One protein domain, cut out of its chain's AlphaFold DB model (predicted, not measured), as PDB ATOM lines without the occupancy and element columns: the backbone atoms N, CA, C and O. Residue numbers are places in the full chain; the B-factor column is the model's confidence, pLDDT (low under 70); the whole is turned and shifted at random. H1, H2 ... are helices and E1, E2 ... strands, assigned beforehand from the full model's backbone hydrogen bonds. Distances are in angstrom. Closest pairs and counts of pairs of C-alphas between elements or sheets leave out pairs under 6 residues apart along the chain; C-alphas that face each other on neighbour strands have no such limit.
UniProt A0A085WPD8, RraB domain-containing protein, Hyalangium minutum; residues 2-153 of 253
ATOM      1  N   ARG A   2     100.092  26.199  28.384       94.44
ATOM      2  CA  ARG A   2      99.871  24.936  29.087       94.44
ATOM      3  C   ARG A   2      98.937  25.193  30.274       94.44
ATOM      4  O   ARG A   2      99.004  26.237  30.912       94.44
ATOM      5  N   PHE A   3      98.038  24.243  30.546       95.81
ATOM      6  CA  PHE A   3      97.128  24.283  31.702       95.81
ATOM      7  C   PHE A   3      97.902  24.572  32.994       95.81
ATOM      8  O   PHE A   3      98.832  23.828  33.296       95.81
ATOM      9  N   GLY A   4      97.527  25.615  33.738       97.00
ATOM     10  CA  GLY A   4      98.199  26.036  34.973       97.00
ATOM     11  C   GLY A   4      99.329  27.061  34.802       97.00
ATOM     12  O   GLY A   4      99.891  27.507  35.802       97.00
ATOM     13  N   ASP A   5      99.663  27.470  33.574       98.38
ATOM     14  CA  ASP A   5     100.632  28.550  33.349       98.38
ATOM     15  C   ASP A   5     100.155  29.851  34.004       98.38
ATOM     16  O   ASP A   5      99.017  30.275  33.794       98.38
ATOM     17  N   ILE A   6     101.044  30.488  34.766       98.44
ATOM     18  CA  ILE A   6     100.848  31.824  35.324       98.44
ATOM     19  C   ILE A   6     101.367  32.841  34.323       98.44
ATOM     20  O   ILE A   6     102.530  32.789  33.915       98.44
ATOM     21  N   VAL A   7     100.502  33.776  33.958       98.56
ATOM     22  CA  VAL A   7     100.771  34.818  32.980       98.56
ATOM     23  C   VAL A   7     100.725  36.175  33.664       98.56
ATOM     24  O   VAL A   7      99.713  36.542  34.251       98.56
ATOM     25  N   GLU A   8     101.819  36.918  33.582       98.56
ATOM     26  CA  GLU A   8     101.913  38.310  34.005       98.56
ATOM     27  C   GLU A   8     101.379  39.228  32.902       98.56
ATOM     28  O   GLU A   8     101.745  39.096  31.730       98.56
ATOM     29  N   VAL A   9     100.528  40.174  33.292       97.88
ATOM     30  CA  VAL A   9      99.984  41.224  32.427       97.88
ATOM     31  C   VAL A   9     100.327  42.573  33.043       97.88
ATOM     32  O   VAL A   9     100.045  42.822  34.218       97.88
ATOM     33  N   ARG A  10     100.940  43.457  32.253       95.62
ATOM     34  CA  ARG A  10     101.213  44.832  32.678       95.62
ATOM     35  C   ARG A  10      99.948  45.663  32.553       95.62
ATOM     36  O   ARG A  10      99.256  45.596  31.543       95.62
ATOM     37  N   THR A  11      99.674  46.464  33.572       93.81
ATOM     38  CA  THR A  11      98.583  47.436  33.565       93.81
ATOM     39  C   THR A  11      99.101  48.786  34.068       93.81
ATOM     40  O   THR A  11     100.085  48.812  34.816       93.81
ATOM     41  N   PRO A  12      98.430  49.907  33.752       89.38
ATOM     42  CA  PRO A  12      98.756  51.211  34.334       89.38
ATOM     43  C   PRO A  12      98.724  51.254  35.872       89.38
ATOM     44  O   PRO A  12      99.345  52.130  36.470       89.38
ATOM     45  N   ALA A  13      98.014  50.323  36.520       89.25
ATOM     46  CA  ALA A  13      97.877  50.241  37.974       89.25
ATOM     47  C   ALA A  13      98.821  49.207  38.633       89.25
ATOM     48  O   ALA A  13      98.796  49.042  39.853       89.25
ATOM     49  N   GLY A  14      99.659  48.517  37.848       94.31
ATOM     50  CA  GLY A  14     100.602  47.497  38.317       94.31
ATOM     51  C   GLY A  14     100.534  46.189  37.524       94.31
ATOM     52  O   GLY A  14      99.870  46.084  36.494       94.31
ATOM     53  N   LEU A  15     101.247  45.177  37.999       98.06
ATOM     54  CA  LEU A  15     101.275  43.831  37.439       98.06
ATOM     55  C   LEU A  15     100.086  43.021  37.952       98.06
ATOM     56  O   LEU A  15      99.907  42.868  39.163       98.06
ATOM     57  N   ALA A  16      99.313  42.480  37.020       98.19
ATOM     58  CA  ALA A  16      98.251  41.522  37.270       98.19
ATOM     59  C   ALA A  16      98.703  40.116  36.863       98.19
ATOM     60  O   ALA A  16      99.580  39.957  36.011       98.19
ATOM     61  N   TYR A  17      98.070  39.098  37.442       98.44
ATOM     62  CA  TYR A  17      98.393  37.705  37.153       98.44
ATOM     63  C   TYR A  17      97.151  36.934  36.732       98.44
ATOM     64  O   TYR A  17      96.101  36.996  37.368       98.44
ATOM     65  N   LEU A  18      97.299  36.180  35.656       98.12
ATOM     66  CA  LEU A  18      96.311  35.252  35.144       98.12
ATOM     67  C   LEU A  18      96.841  33.832  35.302       98.12
ATOM     68  O   LEU A  18      98.046  33.609  35.266       98.12
ATOM     69  N   GLN A  19      95.949  32.859  35.388       98.06
ATOM     70  CA  GLN A  19      96.292  31.452  35.275       98.06
ATOM     71  C   GLN A  19      95.513  30.826  34.126       98.06
ATOM     72  O   GLN A  19      94.284  30.902  34.081       98.06
ATOM     73  N   TYR A  20      96.217  30.202  33.184       97.62
ATOM     74  CA  TYR A  20      95.579  29.547  32.047       97.62
ATOM     75  C   TYR A  20      94.793  28.318  32.504       97.62
ATOM     76  O   TYR A  20      95.373  27.358  33.018       97.62
ATOM     77  N   ALA A  21      93.475  28.348  32.311       95.38
ATOM     78  CA  ALA A  21      92.566  27.369  32.890       95.38
ATOM     79  C   ALA A  21      92.060  26.345  31.881       95.38
ATOM     80  O   ALA A  21      91.987  25.164  32.194       95.38
ATOM     81  N   SER A  22      91.686  26.751  30.674       92.12
ATOM     82  CA  SER A  22      91.205  25.807  29.661       92.12
ATOM     83  C   SER A  22      91.110  26.469  28.295       92.12
ATOM     84  O   SER A  22      91.352  27.665  28.143       92.12
ATOM     85  N   LYS A  23      90.720  25.676  27.296       87.75
ATOM     86  CA  LYS A  23      90.261  26.179  26.008       87.75
ATOM     87  C   LYS A  23      88.771  25.888  25.861       87.75
ATOM     88  O   LYS A  23      88.379  24.729  25.730       87.75
ATOM     89  N   HIS A  24      87.950  26.928  25.912       83.50
ATOM     90  CA  HIS A  24      86.529  26.864  25.618       83.50
ATOM     91  C   HIS A  24      86.291  26.678  24.107       83.50
ATOM     92  O   HIS A  24      86.936  27.361  23.306       83.50
ATOM     93  N   PRO A  25      85.347  25.814  23.683       73.81
ATOM     94  CA  PRO A  25      85.074  25.580  22.263       73.81
ATOM     95  C   PRO A  25      84.669  26.839  21.482       73.81
ATOM     96  O   PRO A  25      85.104  27.008  20.347       73.81
ATOM     97  N   SER A  26      83.868  27.720  22.094       72.81
ATOM     98  CA  SER A  26      83.308  28.913  21.432       72.81
ATOM     99  C   SER A  26      84.021  30.223  21.771       72.81
ATOM    100  O   SER A  26      83.944  31.170  21.000       72.81
ATOM    101  N   TYR A  27      84.711  30.286  22.915       74.56
ATOM    102  CA  TYR A  27      85.288  31.528  23.461       74.56
ATOM    103  C   TYR A  27      86.815  31.448  23.600       74.56
ATOM    104  O   TYR A  27      87.444  32.324  24.183       74.56
ATOM    105  N   MET A  28      87.424  30.407  23.021       81.12
ATOM    106  CA  MET A  28      88.869  30.214  22.958       81.12
ATOM    107  C   MET A  28      89.511  30.076  24.342       81.12
ATOM    108  O   MET A  28      89.178  29.156  25.075       81.12
ATOM    109  N   ASP A  29      90.503  30.891  24.672       91.00
ATOM    110  CA  ASP A  29      91.298  30.716  25.880       91.00
ATOM    111  C   ASP A  29      90.528  31.210  27.116       91.00
ATOM    112  O   ASP A  29      90.095  32.358  27.186       91.00
ATOM    113  N   THR A  30      90.384  30.335  28.110       93.50
ATOM    114  CA  THR A  30      89.813  30.664  29.419       93.50
ATOM    115  C   THR A  30      90.948  30.900  30.402       93.50
ATOM    116  O   THR A  30      91.783  30.014  30.631       93.50
ATOM    117  N   VAL A  31      90.957  32.068  31.032       96.50
ATOM    118  CA  VAL A  31      91.924  32.425  32.071       96.50
ATOM    119  C   VAL A  31      91.219  32.670  33.392       96.50
ATOM    120  O   VAL A  31      90.110  33.192  33.423       96.50
ATOM    121  N   ARG A  32      91.880  32.308  34.488       96.81
ATOM    122  CA  ARG A  32      91.500  32.697  35.843       96.81
ATOM    123  C   ARG A  32      92.301  33.930  36.239       96.81
ATOM    124  O   ARG A  32      93.525  33.872  36.252       96.81
ATOM    125  N   VAL A  33      91.634  35.030  36.548       97.12
ATOM    126  CA  VAL A  33      92.264  36.245  37.065       97.12
ATOM    127  C   VAL A  33      92.573  36.036  38.544       97.12
ATOM    128  O   VAL A  33      91.665  35.780  39.336       97.12
ATOM    129  N   LEU A  34      93.855  36.107  38.906       97.25
ATOM    130  CA  LEU A  34      94.314  35.997  40.288       97.25
ATOM    131  C   LEU A  34      94.162  37.349  41.003       97.25
ATOM    132  O   LEU A  34      94.243  38.396  40.360       97.25
ATOM    133  N   PRO A  35      93.933  37.351  42.325       94.94
ATOM    134  CA  PRO A  35      93.625  38.577  43.047       94.94
ATOM    135  C   PRO A  35      94.824  39.528  43.157       94.94
ATOM    136  O   PRO A  35      95.955  39.114  43.425       94.94
ATOM    137  N   GLY A  36      94.524  40.824  43.074       93.19
ATOM    138  CA  GLY A  36      95.443  41.914  43.391       93.19
ATOM    139  C   GLY A  36      96.260  42.450  42.215       93.19
ATOM    140  O   GLY A  36      96.331  41.867  41.135       93.19
ATOM    141  N   LEU A  37      96.893  43.594  42.473       96.00
ATOM    142  CA  LEU A  37      97.842  44.268  41.592       96.00
ATOM    143  C   LEU A  37      99.145  44.493  42.355       96.00
ATOM    144  O   LEU A  37      99.130  44.817  43.546       96.00
ATOM    145  N   PHE A  38     100.272  44.319  41.673       97.25
ATOM    146  CA  PHE A  38     101.590  44.365  42.299       97.25
ATOM    147  C   PHE A  38     102.488  45.390  41.604       97.25
ATOM    148  O   PHE A  38     102.579  45.377  40.381       97.25
ATOM    149  N   PRO A  39     103.184  46.272  42.340       96.56
ATOM    150  CA  PRO A  39     104.087  47.246  41.721       96.56
ATOM    151  C   PRO A  39     105.304  46.582  41.059       96.56
ATOM    152  O   PRO A  39     105.883  47.129  40.127       96.56
ATOM    153  N   GLU A  40     105.679  45.395  41.533       96.94
ATOM    154  CA  GLU A  40     106.784  44.583  41.033       96.94
ATOM    155  C   GLU A  40     106.418  43.098  41.090       96.94
ATOM    156  O   GLU A  40     105.447  42.712  41.751       96.94
ATOM    157  N   ARG A  41     107.180  42.258  40.381       97.50
ATOM    158  CA  ARG A  41     106.912  40.820  40.312       97.50
ATOM    159  C   ARG A  41     107.060  40.192  41.707       97.50
ATOM    160  O   ARG A  41     108.153  40.269  42.268       97.50
ATOM    161  N   PRO A  42     106.010  39.575  42.287       97.19
ATOM    162  CA  PRO A  42     106.116  38.925  43.586       97.19
ATOM    163  C   PRO A  42     107.127  37.777  43.564       97.19
ATOM    164  O   PRO A  42     107.341  37.135  42.536       97.19
ATOM    165  N   ALA A  43     107.697  37.477  44.733       97.31
ATOM    166  CA  ALA A  43     108.539  36.301  44.911       97.31
ATOM    167  C   ALA A  43     107.773  35.002  44.563       97.31
ATOM    168  O   ALA A  43     106.544  34.961  44.730       97.31
ATOM    169  N   PRO A  44     108.463  33.939  44.106       96.75
ATOM    170  CA  PRO A  44     107.829  32.693  43.676       96.75
ATOM    171  C   PRO A  44     106.852  32.097  44.694       96.75
ATOM    172  O   PRO A  44     105.767  31.675  44.300       96.75
ATOM    173  N   GLU A  45     107.174  32.149  45.988       96.75
ATOM    174  CA  GLU A  45     106.337  31.623  47.076       96.75
ATOM    175  C   GLU A  45     105.015  32.393  47.189       96.75
ATOM    176  O   GLU A  45     103.959  31.830  47.480       96.75
ATOM    177  N   LYS A  46     105.052  33.705  46.921       96.44
ATOM    178  CA  LYS A  46     103.853  34.546  46.906       96.44
ATOM    179  C   LYS A  46     103.019  34.306  45.648       96.44
ATOM    180  O   LYS A  46     101.797  34.294  45.752       96.44
ATOM    181  N   LEU A  47     103.643  34.083  44.488       96.19
ATOM    182  CA  LEU A  47     102.928  33.685  43.266       96.19
ATOM    183  C   LEU A  47     102.267  32.308  43.412       96.19
ATOM    184  O   LEU A  47     101.124  32.134  42.992       96.19
ATOM    185  N   GLU A  48     102.950  31.354  44.045       97.12
ATOM    186  CA  GLU A  48     102.383  30.045  44.372       97.12
ATOM    187  C   GLU A  48     101.175  30.202  45.299       97.12
ATOM    188  O   GLU A  48     100.095  29.699  44.990       97.12
ATOM    189  N   ALA A  49     101.312  30.980  46.377       96.56
ATOM    190  CA  ALA A  49     100.201  31.272  47.276       96.56
ATOM    191  C   ALA A  49      99.024  31.940  46.545       96.56
ATOM    192  O   ALA A  49      97.883  31.541  46.744       96.56
ATOM    193  N   LEU A  50      99.262  32.907  45.654       95.38
ATOM    194  CA  LEU A  50      98.198  33.533  44.855       95.38
ATOM    195  C   LEU A  50      97.466  32.523  43.966       95.38
ATOM    196  O   LEU A  50      96.247  32.604  43.832       95.38
ATOM    197  N   SER A  51      98.177  31.535  43.417       95.81
ATOM    198  CA  SER A  51      97.571  30.482  42.594       95.81
ATOM    199  C   SER A  51      96.591  29.584  43.365       95.81
ATOM    200  O   SER A  51      95.800  28.872  42.748       95.81
ATOM    201  N   THR A  52      96.575  29.637  44.701       96.12
ATOM    202  CA  THR A  52      95.607  28.897  45.528       96.12
ATOM    203  C   THR A  52      94.403  29.725  45.973       96.12
ATOM    204  O   THR A  52      93.459  29.164  46.525       96.12
ATOM    205  N   HIS A  53      94.394  31.033  45.710       94.31
ATOM    206  CA  HIS A  53      93.273  31.900  46.067       94.31
ATOM    207  C   HIS A  53      92.140  31.803  45.048       94.31
ATOM    208  O   HIS A  53      92.357  31.471  43.880       94.31
ATOM    209  N   GLU A  54      90.920  32.123  45.484       92.06
ATOM    210  CA  GLU A  54      89.798  32.328  44.572       92.06
ATOM    211  C   GLU A  54      90.087  33.486  43.608       92.06
ATOM    212  O   GLU A  54      90.714  34.486  43.958       92.06
ATOM    213  N   GLY A  55      89.598  33.335  42.382       92.62
ATOM    214  CA  GLY A  55      89.648  34.339  41.329       92.62
ATOM    215  C   GLY A  55      88.346  34.308  40.537       92.62
ATOM    216  O   GLY A  55      87.426  33.564  40.879       92.62
ATOM    217  N   TYR A  56      88.273  35.076  39.459       93.25
ATOM    218  CA  TYR A  56      87.185  34.962  38.483       93.25
ATOM    219  C   TYR A  56      87.736  34.513  37.136       93.25
ATOM    220  O   TYR A  56      88.938  34.620  36.901       93.25
ATOM    221  N   PHE A  57      86.883  34.007  36.248       93.81
ATOM    222  CA  PHE A  57      87.327  33.608  34.914       93.81
ATOM    223  C   PHE A  57      86.864  34.599  33.859       93.81
ATOM    224  O   PHE A  57      85.767  35.154  33.954       93.81
ATOM    225  N   ALA A  58      87.705  34.783  32.853       92.56
ATOM    226  CA  ALA A  58      87.431  35.576  31.669       92.56
ATOM    227  C   ALA A  58      87.871  34.794  30.430       92.56
ATOM    228  O   ALA A  58      88.776  33.953  30.496       92.56
ATOM    229  N   PHE A  59      87.241  35.086  29.297       90.62
ATOM    230  CA  PHE A  59      87.699  34.593  28.008       90.62
ATOM    231  C   PHE A  59      88.617  35.635  27.397       90.62
ATOM    232  O   PHE A  59      88.200  36.758  27.142       90.62
ATOM    233  N   TYR A  60      89.880  35.287  27.209       91.25
ATOM    234  CA  TYR A  60      90.910  36.221  26.780       91.25
ATOM    235  C   TYR A  60      91.932  35.489  25.929       91.25
ATOM    236  O   TYR A  60      92.398  34.425  26.330       91.25
ATOM    237  N   LEU A  61      92.326  36.077  24.796       87.25
ATOM    238  CA  LEU A  61      93.289  35.529  23.833       87.25
ATOM    239  C   LEU A  61      94.738  35.502  24.371       87.25
ATOM    240  O   LEU A  61      95.676  35.979  23.737       87.25
ATOM    241  N   VAL A  62      94.955  34.905  25.540       94.25
ATOM    242  CA  VAL A  62      96.237  34.914  26.252       94.25
ATOM    243  C   VAL A  62      97.359  34.252  25.452       94.25
ATOM    244  O   VAL A  62      98.497  34.713  25.493       94.25
ATOM    245  N   SER A  63      97.058  33.213  24.662       89.12
ATOM    246  CA  SER A  63      98.056  32.592  23.781       89.12
ATOM    247  C   SER A  63      98.590  33.560  22.726       89.12
ATOM    248  O   SER A  63      99.764  33.482  22.360       89.12
ATOM    249  N   HIS A  64      97.726  34.435  22.205       86.94
ATOM    250  CA  HIS A  64      98.111  35.481  21.264       86.94
ATOM    251  C   HIS A  64      98.907  36.562  21.995       86.94
ATOM    252  O   HIS A  64     100.050  36.821  21.629       86.94
ATOM    253  N   ALA A  65      98.400  37.056  23.121       91.31
ATOM    254  CA  ALA A  65      99.073  38.078  23.910       91.31
ATOM    255  C   ALA A  65     100.507  37.710  24.318       91.31
ATOM    256  O   ALA A  65     101.422  38.525  24.197       91.31
ATOM    257  N   VAL A  66     100.731  36.461  24.738       94.75
ATOM    258  CA  VAL A  66     102.076  35.959  25.051       94.75
ATOM    259  C   VAL A  66     102.966  35.934  23.808       94.75
ATOM    260  O   VAL A  66     104.117  36.362  23.860       94.75
ATOM    261  N   ARG A  67     102.446  35.472  22.663       90.00
ATOM    262  CA  ARG A  67     103.206  35.416  21.403       90.00
ATOM    263  C   ARG A  67     103.625  36.806  20.915       90.00
ATOM    264  O   ARG A  67     104.709  36.937  20.353       90.00
ATOM    265  N   HIS A  68     102.793  37.818  21.142       86.38
ATOM    266  CA  HIS A  68     103.035  39.199  20.713       86.38
ATOM    267  C   HIS A  68     103.731  40.052  21.795       86.38
ATOM    268  O   HIS A  68     103.981  41.239  21.596       86.38
ATOM    269  N   GLY A  69     104.111  39.454  22.932       89.69
ATOM    270  CA  GLY A  69     104.849  40.137  23.999       89.69
ATOM    271  C   GLY A  69     104.033  41.192  24.752       89.69
ATOM    272  O   GLY A  69     104.620  42.143  25.277       89.69
ATOM    273  N   LEU A  70     102.708  41.024  24.768       91.88
ATOM    274  CA  LEU A  70     101.733  41.780  25.563       91.88
ATOM    275  C   LEU A  70     101.589  41.206  26.982       91.88
ATOM    276  O   LEU A  70     101.228  41.905  27.925       91.88
ATOM    277  N   ALA A  71     101.888  39.917  27.129       96.38
ATOM    278  CA  ALA A  71     101.868  39.187  28.387       96.38
ATOM    279  C   ALA A  71     103.063  38.219  28.458       96.38
ATOM    280  O   ALA A  71     103.641  37.864  27.430       96.38
ATOM    281  N   GLU A  72     103.445  37.778  29.655       97.88
ATOM    282  CA  GLU A  72     104.610  36.901  29.864       97.88
ATOM    283  C   GLU A  72     104.222  35.687  30.709       97.88
ATOM    284  O   GLU A  72     103.599  35.836  31.753       97.88
ATOM    285  N   VAL A  73     104.609  34.475  30.298       98.38
ATOM    286  CA  VAL A  73     104.489  33.292  31.167       98.38
ATOM    287  C   VAL A  73     105.627  33.330  32.186       98.38
ATOM    288  O   VAL A  73     106.791  33.243  31.803       98.38
ATOM    289  N   VAL A  74     105.294  33.442  33.471       98.31
ATOM    290  CA  VAL A  74     106.273  33.682  34.551       98.31
ATOM    291  C   VAL A  74     106.414  32.520  35.530       98.31
ATOM    292  O   VAL A  74     107.423  32.423  36.224       98.31
ATOM    293  N   ALA A  75     105.419  31.636  35.602       98.06
ATOM    294  CA  ALA A  75     105.442  30.454  36.457       98.06
ATOM    295  C   ALA A  75     104.456  29.396  35.948       98.06
ATOM    296  O   ALA A  75     103.714  29.615  34.991       98.06
ATOM    297  N   HIS A  76     104.435  28.243  36.608       98.19
ATOM    298  CA  HIS A  76     103.484  27.177  36.337       98.19
ATOM    299  C   HIS A  76     103.082  26.514  37.650       98.19
ATOM    300  O   HIS A  76     103.928  25.926  38.322       98.19
ATOM    301  N   TYR A  77     101.794  26.576  37.977       97.50
ATOM    302  CA  TYR A  77     101.231  25.932  39.160       97.50
ATOM    303  C   TYR A  77      99.955  25.179  38.780       97.50
ATOM    304  O   TYR A  77      99.169  25.678  37.969       97.50
ATOM    305  N   PRO A  78      99.718  23.981  39.340       96.06
ATOM    306  CA  PRO A  78      98.460  23.285  39.119       96.06
ATOM    307  C   PRO A  78      97.292  24.135  39.630       96.06
ATOM    308  O   PRO A  78      97.413  24.841  40.629       96.06
ATOM    309  N   ILE A  79      96.149  24.050  38.955       95.81
ATOM    310  CA  ILE A  79      94.906  24.628  39.471       95.81
ATOM    311  C   ILE A  79      94.394  23.705  40.583       95.81
ATOM    312  O   ILE A  79      94.205  22.514  40.317       95.81
ATOM    313  N   PRO A  80      94.196  24.203  41.818       94.75
ATOM    314  CA  PRO A  80      93.654  23.391  42.900       94.75
ATOM    315  C   PRO A  80      92.240  22.895  42.600       94.75
ATOM    316  O   PRO A  80      91.463  23.572  41.925       94.75
ATOM    317  N   ALA A  81      91.893  21.740  43.169       92.25
ATOM    318  CA  ALA A  81      90.543  21.200  43.075       92.25
ATOM    319  C   ALA A  81      89.511  22.188  43.647       92.25
ATOM    320  O   ALA A  81      89.687  22.700  44.753       92.25
ATOM    321  N   GLY A  82      88.435  22.433  42.902       89.69
ATOM    322  CA  GLY A  82      87.395  23.408  43.234       89.69
ATOM    323  C   GLY A  82      87.643  24.813  42.679       89.69
ATOM    324  O   GLY A  82      86.766  25.663  42.803       89.69
ATOM    325  N   LEU A  83      88.801  25.060  42.056       92.38
ATOM    326  CA  LEU A  83      89.152  26.331  41.415       92.38
ATOM    327  C   LEU A  83      89.288  26.200  39.889       92.38
ATOM    328  O   LEU A  83      89.924  27.038  39.247       92.38
ATOM    329  N   GLU A  84      88.733  25.143  39.298       90.88
ATOM    330  CA  GLU A  84      88.673  24.952  37.852       90.88
ATOM    331  C   GLU A  84      87.654  25.887  37.187       90.88
ATOM    332  O   GLU A  84      86.726  26.388  37.824       90.88
ATOM    333  N   ALA A  85      87.816  26.108  35.877       86.69
ATOM    334  CA  ALA A  85      86.890  26.932  35.106       86.69
ATOM    335  C   ALA A  85      85.443  26.424  35.256       86.69
ATOM    336  O   ALA A  85      85.198  25.224  35.059       86.69
ATOM    337  N   PRO A  86      84.478  27.306  35.578       83.50
ATOM    338  CA  PRO A  86      83.098  26.903  35.747       83.50
ATOM    339  C   PRO A  86      82.553  26.373  34.421       83.50
ATOM    340  O   PRO A  86      82.860  26.875  33.341       83.50
ATOM    341  N   ARG A  87      81.710  25.342  34.506       84.19
ATOM    342  CA  ARG A  87      80.995  24.808  33.334       84.19
ATOM    343  C   ARG A  87      79.861  25.720  32.878       84.19
ATOM    344  O   ARG A  87      79.380  25.560  31.760       84.19
ATOM    345  N   ALA A  88      79.422  26.592  33.780       87.81
ATOM    346  CA  ALA A  88      78.350  27.535  33.572       87.81
ATOM    347  C   ALA A  88      78.923  28.926  33.304       87.81
ATOM    348  O   ALA A  88      79.823  29.372  34.018       87.81
ATOM    349  N   ILE A  89      78.366  29.618  32.318       86.88
ATOM    350  CA  ILE A  89      78.659  31.023  32.035       86.88
ATOM    351  C   ILE A  89      77.365  31.804  31.854       86.88
ATOM    352  O   ILE A  89      76.310  31.240  31.553       86.88
ATOM    353  N   LEU A  90      77.446  33.112  32.060       84.38
ATOM    354  CA  LEU A  90      76.327  34.023  31.905       84.38
ATOM    355  C   LEU A  90      76.456  34.813  30.616       84.38
ATOM    356  O   LEU A  90      77.386  35.594  30.441       84.38
ATOM    357  N   ARG A  91      75.464  34.688  29.743       81.06
ATOM    358  CA  ARG A  91      75.329  35.555  28.577       81.06
ATOM    359  C   ARG A  91      74.239  36.598  28.830       81.06
ATOM    360  O   ARG A  91      73.133  36.233  29.251       81.06
ATOM    361  N   PRO A  92      74.496  37.891  28.565       71.62
ATOM    362  CA  PRO A  92      73.443  38.895  28.567       71.62
ATOM    363  C   PRO A  92      72.305  38.475  27.631       71.62
ATOM    364  O   PRO A  92      72.525  38.090  26.482       71.62
ATOM    365  N   GLY A  93      71.075  38.491  28.143       69.81
ATOM    366  CA  GLY A  93      69.881  38.186  27.366       69.81
ATOM    367  C   GLY A  93      69.180  39.462  26.939       69.81
ATOM    368  O   GLY A  93      69.522  40.082  25.939       69.81
ATOM    369  N   PHE A  94      68.165  39.843  27.707       63.69
ATOM    370  CA  PHE A  94      67.355  41.017  27.409       63.69
ATOM    371  C   PHE A  94      67.925  42.214  28.140       63.69
ATOM    372  O   PHE A  94      67.992  42.207  29.370       63.69
ATOM    373  N   ILE A  95      68.274  43.255  27.402       59.47
ATOM    374  CA  ILE A  95      68.765  44.499  27.980       59.47
ATOM    375  C   ILE A  95      67.674  45.562  27.840       59.47
ATOM    376  O   ILE A  95      67.017  45.649  26.800       59.47
ATOM    377  N   THR A  96      67.430  46.329  28.907       52.53
ATOM    378  CA  THR A  96      66.599  47.529  28.814       52.53
ATOM    379  C   THR A  96      67.248  48.582  27.926       52.53
ATOM    380  O   THR A  96      68.424  48.517  27.574       52.53
ATOM    381  N   ARG A  97      66.459  49.606  27.607       43.06
ATOM    382  CA  ARG A  97      66.932  50.784  26.893       43.06
ATOM    383  C   ARG A  97      68.052  51.521  27.641       43.06
ATOM    384  O   ARG A  97      68.881  52.131  26.995       43.06
ATOM    385  N   GLU A  98      68.082  51.433  28.967       47.38
ATOM    386  CA  GLU A  98      69.067  52.060  29.861       47.38
ATOM    387  C   GLU A  98      70.320  51.183  30.085       47.38
ATOM    388  O   GLU A  98      70.967  51.270  31.129       47.38
ATOM    389  N   GLY A  99      70.603  50.238  29.180       48.91
ATOM    390  CA  GLY A  99      71.777  49.363  29.263       48.91
ATOM    391  C   GLY A  99      71.733  48.322  30.389       48.91
ATOM    392  O   GLY A  99      72.711  47.617  30.620       48.91
ATOM    393  N   THR A 100      70.609  48.181  31.100       59.47
ATOM    394  CA  THR A 100      70.498  47.227  32.211       59.47
ATOM    395  C   THR A 100      70.082  45.852  31.703       59.47
ATOM    396  O   THR A 100      68.998  45.689  31.145       59.47
ATOM    397  N   VAL A 101      70.889  44.825  31.964       63.78
ATOM    398  CA  VAL A 101      70.507  43.440  31.664       63.78
ATOM    399  C   VAL A 101      69.366  43.005  32.592       63.78
ATOM    400  O   VAL A 101      69.535  42.849  33.800       63.78
ATOM    401  N   THR A 102      68.178  42.804  32.027       66.50
ATOM    402  CA  THR A 102      66.969  42.363  32.752       66.50
ATOM    403  C   THR A 102      66.849  40.860  32.873       66.50
ATOM    404  O   THR A 102      66.207  40.366  33.799       66.50
ATOM    405  N   LYS A 103      67.426  40.132  31.920       73.94
ATOM    406  CA  LYS A 103      67.403  38.677  31.890       73.94
ATOM    407  C   LYS A 103      68.726  38.159  31.380       73.94
ATOM    408  O   LYS A 103      69.301  38.724  30.451       73.94
ATOM    409  N   TRP A 104      69.132  37.045  31.953       80.62
ATOM    410  CA  TRP A 104      70.396  36.395  31.671       80.62
ATOM    411  C   TRP A 104      70.139  35.015  31.091       80.62
ATOM    412  O   TRP A 104      69.192  34.338  31.494       80.62
ATOM    413  N   TRP A 105      70.972  34.606  30.148       80.69
ATOM    414  CA  TRP A 105      71.068  33.216  29.738       80.69
ATOM    415  C   TRP A 105      72.164  32.555  30.561       80.69
ATOM    416  O   TRP A 105      73.287  33.049  30.609       80.69
ATOM    417  N   LEU A 106      71.819  31.457  31.220       87.19
ATOM    418  CA  LEU A 106      72.786  30.547  31.811       87.19
ATOM    419  C   LEU A 106      73.131  29.491  30.764       87.19
ATOM    420  O   LEU A 106      72.243  28.746  30.334       87.19
ATOM    421  N   GLU A 107      74.390  29.444  30.349       82.88
ATOM    422  CA  GLU A 107      74.898  28.446  29.409       82.88
ATOM    423  C   GLU A 107      75.686  27.388  30.174       82.88
ATOM    424  O   GLU A 107      76.691  27.697  30.806       82.88
ATOM    425  N   GLU A 108      75.236  26.138  30.109       84.50
ATOM    426  CA  GLU A 108      75.896  24.978  30.706       84.50
ATOM    427  C   GLU A 108      76.213  23.963  29.605       84.50
ATOM    428  O   GLU A 108      75.396  23.107  29.242       84.50
ATOM    429  N   GLY A 109      77.412  24.063  29.026       76.50
ATOM    430  CA  GLY A 109      77.786  23.271  27.854       76.50
ATOM    431  C   GLY A 109      76.916  23.618  26.641       76.50
ATOM    432  O   GLY A 109      77.043  24.699  26.086       76.50
ATOM    433  N   THR A 110      76.045  22.700  26.213       72.62
ATOM    434  CA  THR A 110      75.116  22.923  25.084       72.62
ATOM    435  C   THR A 110      73.722  23.361  25.526       72.62
ATOM    436  O   THR A 110      72.831  23.513  24.692       72.62
ATOM    437  N   ARG A 111      73.478  23.465  26.836       78.44
ATOM    438  CA  ARG A 111      72.176  23.842  27.379       78.44
ATOM    439  C   ARG A 111      72.155  25.337  27.646       78.44
ATOM    440  O   ARG A 111      72.956  25.827  28.429       78.44
ATOM    441  N   GLU A 112      71.162  26.018  27.090       82.75
ATOM    442  CA  GLU A 112      70.881  27.418  27.395       82.75
ATOM    443  C   GLU A 112      69.581  27.525  28.196       82.75
ATOM    444  O   GLU A 112      68.548  26.970  27.812       82.75
ATOM    445  N   THR A 113      69.619  28.236  29.323       84.25
ATOM    446  CA  THR A 113      68.444  28.469  30.172       84.25
ATOM    447  C   THR A 113      68.243  29.963  30.391       84.25
ATOM    448  O   THR A 113      69.087  30.628  30.984       84.25
ATOM    449  N   LEU A 114      67.100  30.499  29.955       83.38
ATOM    450  CA  LEU A 114      66.728  31.882  30.247       83.38
ATOM    451  C   LEU A 114      66.319  32.012  31.716       83.38
ATOM    452  O   LEU A 114      65.304  31.458  32.148       83.38
ATOM    453  N   LEU A 115      67.069  32.803  32.473       82.88
ATOM    454  CA  LEU A 115      66.745  33.140  33.848       82.88
ATOM    455  C   LEU A 115      65.719  34.280  33.863       82.88
ATOM    456  O   LEU A 115      66.031  35.444  33.620       82.88
ATOM    457  N   ASN A 116      64.467  33.938  34.178       81.50
ATOM    458  CA  ASN A 116      63.368  34.894  34.384       81.50
ATOM    459  C   ASN A 116      63.298  35.414  35.837       81.50
ATOM    460  O   ASN A 116      62.232  35.804  36.312       81.50
ATOM    461  N   ARG A 117      64.423  35.383  36.555       85.00
ATOM    462  CA  ARG A 117      64.568  35.831  37.945       85.00
ATOM    463  C   ARG A 117      65.878  36.596  38.115       85.00
ATOM    464  O   ARG A 117      66.749  36.524  37.253       85.00
ATOM    465  N   ALA A 118      66.027  37.288  39.241       81.12
ATOM    466  CA  ALA A 118      67.314  37.855  39.626       81.12
ATOM    467  C   ALA A 118      68.369  36.747  39.811       81.12
ATOM    468  O   ALA A 118      68.040  35.631  40.235       81.12
ATOM    469  N   LEU A 119      69.624  37.081  39.503       84.56
ATOM    470  CA  LEU A 119      70.772  36.205  39.722       84.56
ATOM    471  C   LEU A 119      71.020  36.000  41.220       84.56
ATOM    472  O   LEU A 119      70.955  36.964  41.995       84.56
ATOM    473  N   THR A 120      71.332  34.768  41.620       87.94
ATOM    474  CA  THR A 120      71.823  34.480  42.975       87.94
ATOM    475  C   THR A 120      73.243  35.036  43.160       87.94
ATOM    476  O   THR A 120      73.915  35.341  42.170       87.94
ATOM    477  N   PRO A 121      73.736  35.203  44.402       86.44
ATOM    478  CA  PRO A 121      75.121  35.613  44.645       86.44
ATOM    479  C   PRO A 121      76.155  34.721  43.946       86.44
ATOM    480  O   PRO A 121      77.146  35.228  43.436       86.44
ATOM    481  N   GLU A 122      75.907  33.417  43.871       86.00
ATOM    482  CA  GLU A 122      76.778  32.450  43.199       86.00
ATOM    483  C   GLU A 122      76.753  32.643  41.680       86.00
ATOM    484  O   GLU A 122      77.801  32.649  41.041       86.00
ATOM    485  N   GLU A 123      75.571  32.873  41.098       87.62
ATOM    486  CA  GLU A 123      75.442  33.142  39.663       87.62
ATOM    487  C   GLU A 123      76.135  34.446  39.265       87.62
ATOM    488  O   GLU A 123      76.770  34.497  38.221       87.62
ATOM    489  N   LYS A 124      76.094  35.479  40.113       86.06
ATOM    490  CA  LYS A 124      76.805  36.749  39.875       86.06
ATOM    491  C   LYS A 124      78.328  36.611  39.815       86.06
ATOM    492  O   LYS A 124      78.995  37.534  39.366       86.06
ATOM    493  N   ARG A 125      78.880  35.495  40.300       86.31
ATOM    494  CA  ARG A 125      80.320  35.199  40.251       86.31
ATOM    495  C   ARG A 125      80.709  34.396  39.012       86.31
ATOM    496  O   ARG A 125      81.898  34.184  38.783       86.31
ATOM    497  N   LEU A 126      79.730  33.943  38.223       86.19
ATOM    498  CA  LEU A 126      79.988  33.253  36.968       86.19
ATOM    499  C   LEU A 126      80.610  34.202  35.948       86.19
ATOM    500  O   LEU A 126      80.326  35.399  35.910       86.19
ATOM    501  N   SER A 127      81.440  33.631  35.087       83.75
ATOM    502  CA  SER A 127      82.035  34.355  33.973       83.75
ATOM    503  C   SER A 127      80.986  34.824  32.990       83.75
ATOM    504  O   SER A 127      80.035  34.104  32.681       83.75
ATOM    505  N   LEU A 128      81.214  36.014  32.448       83.44
ATOM    506  CA  LEU A 128      80.431  36.519  31.339       83.44
ATOM    507  C   LEU A 128      80.866  35.814  30.051       83.44
ATOM    508  O   LEU A 128      82.053  35.598  29.814       83.44
ATOM    509  N   ALA A 129      79.890  35.444  29.230       78.25
ATOM    510  CA  ALA A 129      80.067  34.845  27.913       78.25
ATOM    511  C   ALA A 129      80.500  35.913  26.894       78.25
ATOM    512  O   ALA A 129      79.785  36.233  25.946       78.25
ATOM    513  N   GLU A 130      81.658  36.512  27.146       74.94
ATOM    514  CA  GLU A 130      82.224  37.605  26.372       74.94
ATOM    515  C   GLU A 130      83.722  37.372  26.210       74.94
ATOM    516  O   GLU A 130      84.420  37.059  27.174       74.94
ATOM    517  N   MET A 131      84.208  37.514  24.980       80.62
ATOM    518  CA  MET A 131      85.632  37.440  24.689       80.62
ATOM    519  C   MET A 131      86.245  38.824  24.843       80.62
ATOM    520  O   MET A 131      85.809  39.779  24.206       80.62
ATOM    521  N   TRP A 132      87.269  38.922  25.675       83.69
ATOM    522  CA  TRP A 132      88.000  40.148  25.927       83.69
ATOM    523  C   TRP A 132      89.252  40.185  25.064       83.69
ATOM    524  O   TRP A 132      89.976  39.193  24.931       83.69
ATOM    525  N   ASN A 133      89.515  41.350  24.495       81.88
ATOM    526  CA  ASN A 133      90.790  41.648  23.869       81.88
ATOM    527  C   ASN A 133      91.802  42.147  24.919       81.88
ATOM    528  O   ASN A 133      91.493  42.194  26.116       81.88
ATOM    529  N   HIS A 134      93.022  42.497  24.500       87.38
ATOM    530  CA  HIS A 134      94.047  42.904  25.466       87.38
ATOM    531  C   HIS A 134      93.728  44.238  26.156       87.38
ATOM    532  O   HIS A 134      93.817  44.289  27.383       87.38
ATOM    533  N   GLU A 135      93.306  45.284  25.426       83.69
ATOM    534  CA  GLU A 135      92.956  46.572  26.060       83.69
ATOM    535  C   GLU A 135      91.864  46.403  27.115       83.69
ATOM    536  O   GLU A 135      91.985  46.928  28.221       83.69
ATOM    537  N   PHE A 136      90.787  45.692  26.775       83.25
ATOM    538  CA  PHE A 136      89.628  45.573  27.645       83.25
ATOM    539  C   PHE A 136      89.965  44.773  28.897       83.25
ATOM    540  O   PHE A 136      89.617  45.181  30.004       83.25
ATOM    541  N   LEU A 137      90.734  43.689  28.751       91.19
ATOM    542  CA  LEU A 137      91.273  42.979  29.902       91.19
ATOM    543  C   LEU A 137      92.117  43.923  30.778       91.19
ATOM    544  O   LEU A 137      91.886  43.987  31.983       91.19
ATOM    545  N   VAL A 138      93.076  44.659  30.205       89.88
ATOM    546  CA  VAL A 138      93.939  45.583  30.965       89.88
ATOM    547  C   VAL A 138      93.110  46.643  31.688       89.88
ATOM    548  O   VAL A 138      93.394  46.947  32.850       89.88
ATOM    549  N   GLN A 139      92.064  47.165  31.051       85.19
ATOM    550  CA  GLN A 139      91.130  48.091  31.676       85.19
ATOM    551  C   GLN A 139      90.435  47.445  32.883       85.19
ATOM    552  O   GLN A 139      90.530  47.978  33.989       85.19
ATOM    553  N   ARG A 140      89.803  46.275  32.712       89.12
ATOM    554  CA  ARG A 140      89.107  45.565  33.801       89.12
ATOM    555  C   ARG A 140      90.046  45.226  34.961       89.12
ATOM    556  O   ARG A 140      89.663  45.374  36.120       89.12
ATOM    557  N   LEU A 141      91.282  44.822  34.663       93.19
ATOM    558  CA  LEU A 141      92.316  44.563  35.668       93.19
ATOM    559  C   LEU A 141      92.712  45.842  36.421       93.19
ATOM    560  O   LEU A 141      92.801  45.823  37.646       93.19
ATOM    561  N   SER A 142      92.896  46.957  35.709       89.62
ATOM    562  CA  SER A 142      93.252  48.259  36.300       89.62
ATOM    563  C   SER A 142      92.156  48.798  37.219       89.62
ATOM    564  O   SER A 142      92.442  49.374  38.267       89.62
ATOM    565  N   GLU A 143      90.898  48.585  36.839       87.44
ATOM    566  CA  GLU A 143      89.714  48.948  37.622       87.44
ATOM    567  C   GLU A 143      89.449  47.981  38.788       87.44
ATOM    568  O   GLU A 143      88.541  48.225  39.582       87.44
ATOM    569  N   GLN A 144      90.220  46.888  38.900       88.25
ATOM    570  CA  GLN A 144      89.964  45.781  39.830       88.25
ATOM    571  C   GLN A 144      88.510  45.295  39.741       88.25
ATOM    572  O   GLN A 144      87.823  45.070  40.739       88.25
ATOM    573  N   TRP A 145      88.015  45.184  38.510       89.62
ATOM    574  CA  TRP A 145      86.660  44.741  38.241       89.62
ATOM    575  C   TRP A 145      86.488  43.253  38.582       89.62
ATOM    576  O   TRP A 145      87.404  42.446  38.412       89.62
ATOM    577  N   HIS A 146      85.275  42.896  39.010       86.31
ATOM    578  CA  HIS A 146      84.832  41.530  39.270       86.31
ATOM    579  C   HIS A 146      83.440  41.308  38.645       86.31
ATOM    580  O   HIS A 146      82.652  42.257  38.617       86.31
ATOM    581  N   PRO A 147      83.086  40.076  38.214       84.81
ATOM    582  CA  PRO A 147      81.789  39.781  37.585       84.81
ATOM    583  C   PRO A 147      80.575  40.244  38.391       84.81
ATOM    584  O   PRO A 147      79.612  40.780  37.847       84.81
ATOM    585  N   GLU A 148      80.663  40.152  39.715       82.75
ATOM    586  CA  GLU A 148      79.616  40.590  40.634       82.75
ATOM    587  C   GLU A 148      79.266  42.084  40.532       82.75
ATOM    588  O   GLU A 148      78.133  42.469  40.844       82.75
ATOM    589  N   HIS A 149      80.194  42.914  40.042       80.19
ATOM    590  CA  HIS A 149      79.988  44.346  39.825       80.19
ATOM    591  C   HIS A 149      79.141  44.649  38.583       80.19
ATOM    592  O   HIS A 149      78.468  45.679  38.552       80.19
ATOM    593  N   GLU A 150      79.093  43.748  37.598       71.38
ATOM    594  CA  GLU A 150      78.308  43.936  36.368       71.38
ATOM    595  C   GLU A 150      76.794  43.949  36.639       71.38
ATOM    596  O   GLU A 150      75.994  44.486  35.876       71.38
ATOM    597  N   HIS A 151      76.384  43.355  37.761       61.75
ATOM    598  CA  HIS A 151      74.983  43.130  38.111       61.75
ATOM    599  C   HIS A 151      74.417  44.168  39.089       61.75
ATOM    600  O   HIS A 151      73.254  44.065  39.503       61.75
ATOM    601  N   ALA A 152      75.223  45.141  39.518       50.75
ATOM    602  CA  ALA A 152      74.772  46.198  40.408       50.75
ATOM    603  C   ALA A 152      73.978  47.260  39.626       50.75
ATOM    604  O   ALA A 152      74.467  47.842  38.661       50.75
ATOM    605  N   LYS A 153      72.753  47.578  40.079       38.16
ATOM    606  CA  LYS A 153      72.085  48.827  39.680       38.16
ATOM    607  C   LYS A 153      72.990  49.986  40.100       38.16
ATOM    608  O   LYS A 153      73.218  50.153  41.297       38.16
TER     609      LYS A 153
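This is residues 2 to 153 of the 253 residues of the protein "RraB domain-containing protein" of Hyalangium minutum (UniProt A0A085WPD8). The model has two lobes side by side along its longest axis: a larger one built on a strongly twisted five-stranded sheet with short helices packed on it, and a smaller one at the far end, a twisted three-stranded sheet. In the larger lobe H2 and H3 pack on one face of the sheet and H1 packs on it too; H4, near the end of the printed part, lies between the lobes. The printed part has 152 residues, in the order E1, E2, E3, H1, E4, H2, E5, E6, E7, E8, H3, H4, and its class is mixed, helices and strands. The sheets, E4 - E3 - E2 - E1 - E5 and E6 - E7 - E8, are both antiparallel. The whole is compact, with a radius of gyration of the C-alphas of 15.6 A, yet elongated in outline, spanning 46 by 30 by 28 A.

Find C-alpha 5 at (100.632, 28.550, 33.349); from there E1, residues 5 to 11, runs 19.0 A. Next comes E2, residues 14 to 24, the longest strand at 28.0 A, which bends by 63 degrees at residue 21. E3 takes residues 28 to 33, 15.7 A, and H1 residues 44 to 51, 10.5 A. Read on to E4, residues 56 to 60, H2, residues 62 to 67, and E5, residues 71 to 76. At C-alpha 88, (78.350, 27.535, 33.572), you enter E6, residues 88 to 95, 20.3 A long; E7, residues 101 to 108, covers 19.3 A, and E8 is residues 111 to 115. H3, residues 134 to 142, is 12.1 A long, and H4, residues 147 to 151, ends with C-alpha 151 at (74.983, 43.130, 38.111).

Start in the larger sheet, where E1, E2 and E3 form a meander, each strand the antiparallel neighbour of the one before; N 9 and O 16 of the hairpin E1 and E2 are 2.9 A apart, and N 30 and O 22 of the hairpin E2 and E3 2.8 A, within hydrogen-bond range. On the edges look for E5 beside E1, with N 6 and O 75 at 2.8 A, and E4 beside E3, with N 58 and O 31 at 2.9 A. H2 and H3 are on one face of this sheet, an arrangement of two layers, one of strands and one of helices. The closest C-alphas of H3 and E1 are those of Val 138 and Thr 11, 5.6 A apart; those of H2 and E5 are Ala 65 and Ala 71, 5.4 A. H2 and H3 are close but not clearly touching, their closest C-alphas being Ala 65 and His 134, 7.1 A apart. H1 is on the sheet at a height of 9.3 A, only just over none of its strands, with two of its C-alphas falling on each of E2, E1 and E5. Farther out, E6, E7 and E8 form a second meander, with N 91 and O 105 at 2.9 A and N 113 and O 106 at 2.9 A. H4 is only just not on either sheet, with 4 pairs of C-alphas within 10 A of each. In H1, H2 and H3 every O i to N i+4 pair is within hydrogen-bond range; in H4 it is 0 of 1, beside 1 of 2 O i to N i+3 pairs.

The C-alphas farthest apart, Glu 45 and Arg 97, are 48.2 A apart. The printed part has no cut. The links E5 to E6 and E8 to H3 are long; in the second, residues 131 to 132 pair with residues 59 to 60 of E4, parallel. Confidence is under 70 at residues 93 to 102 and 151 to 153.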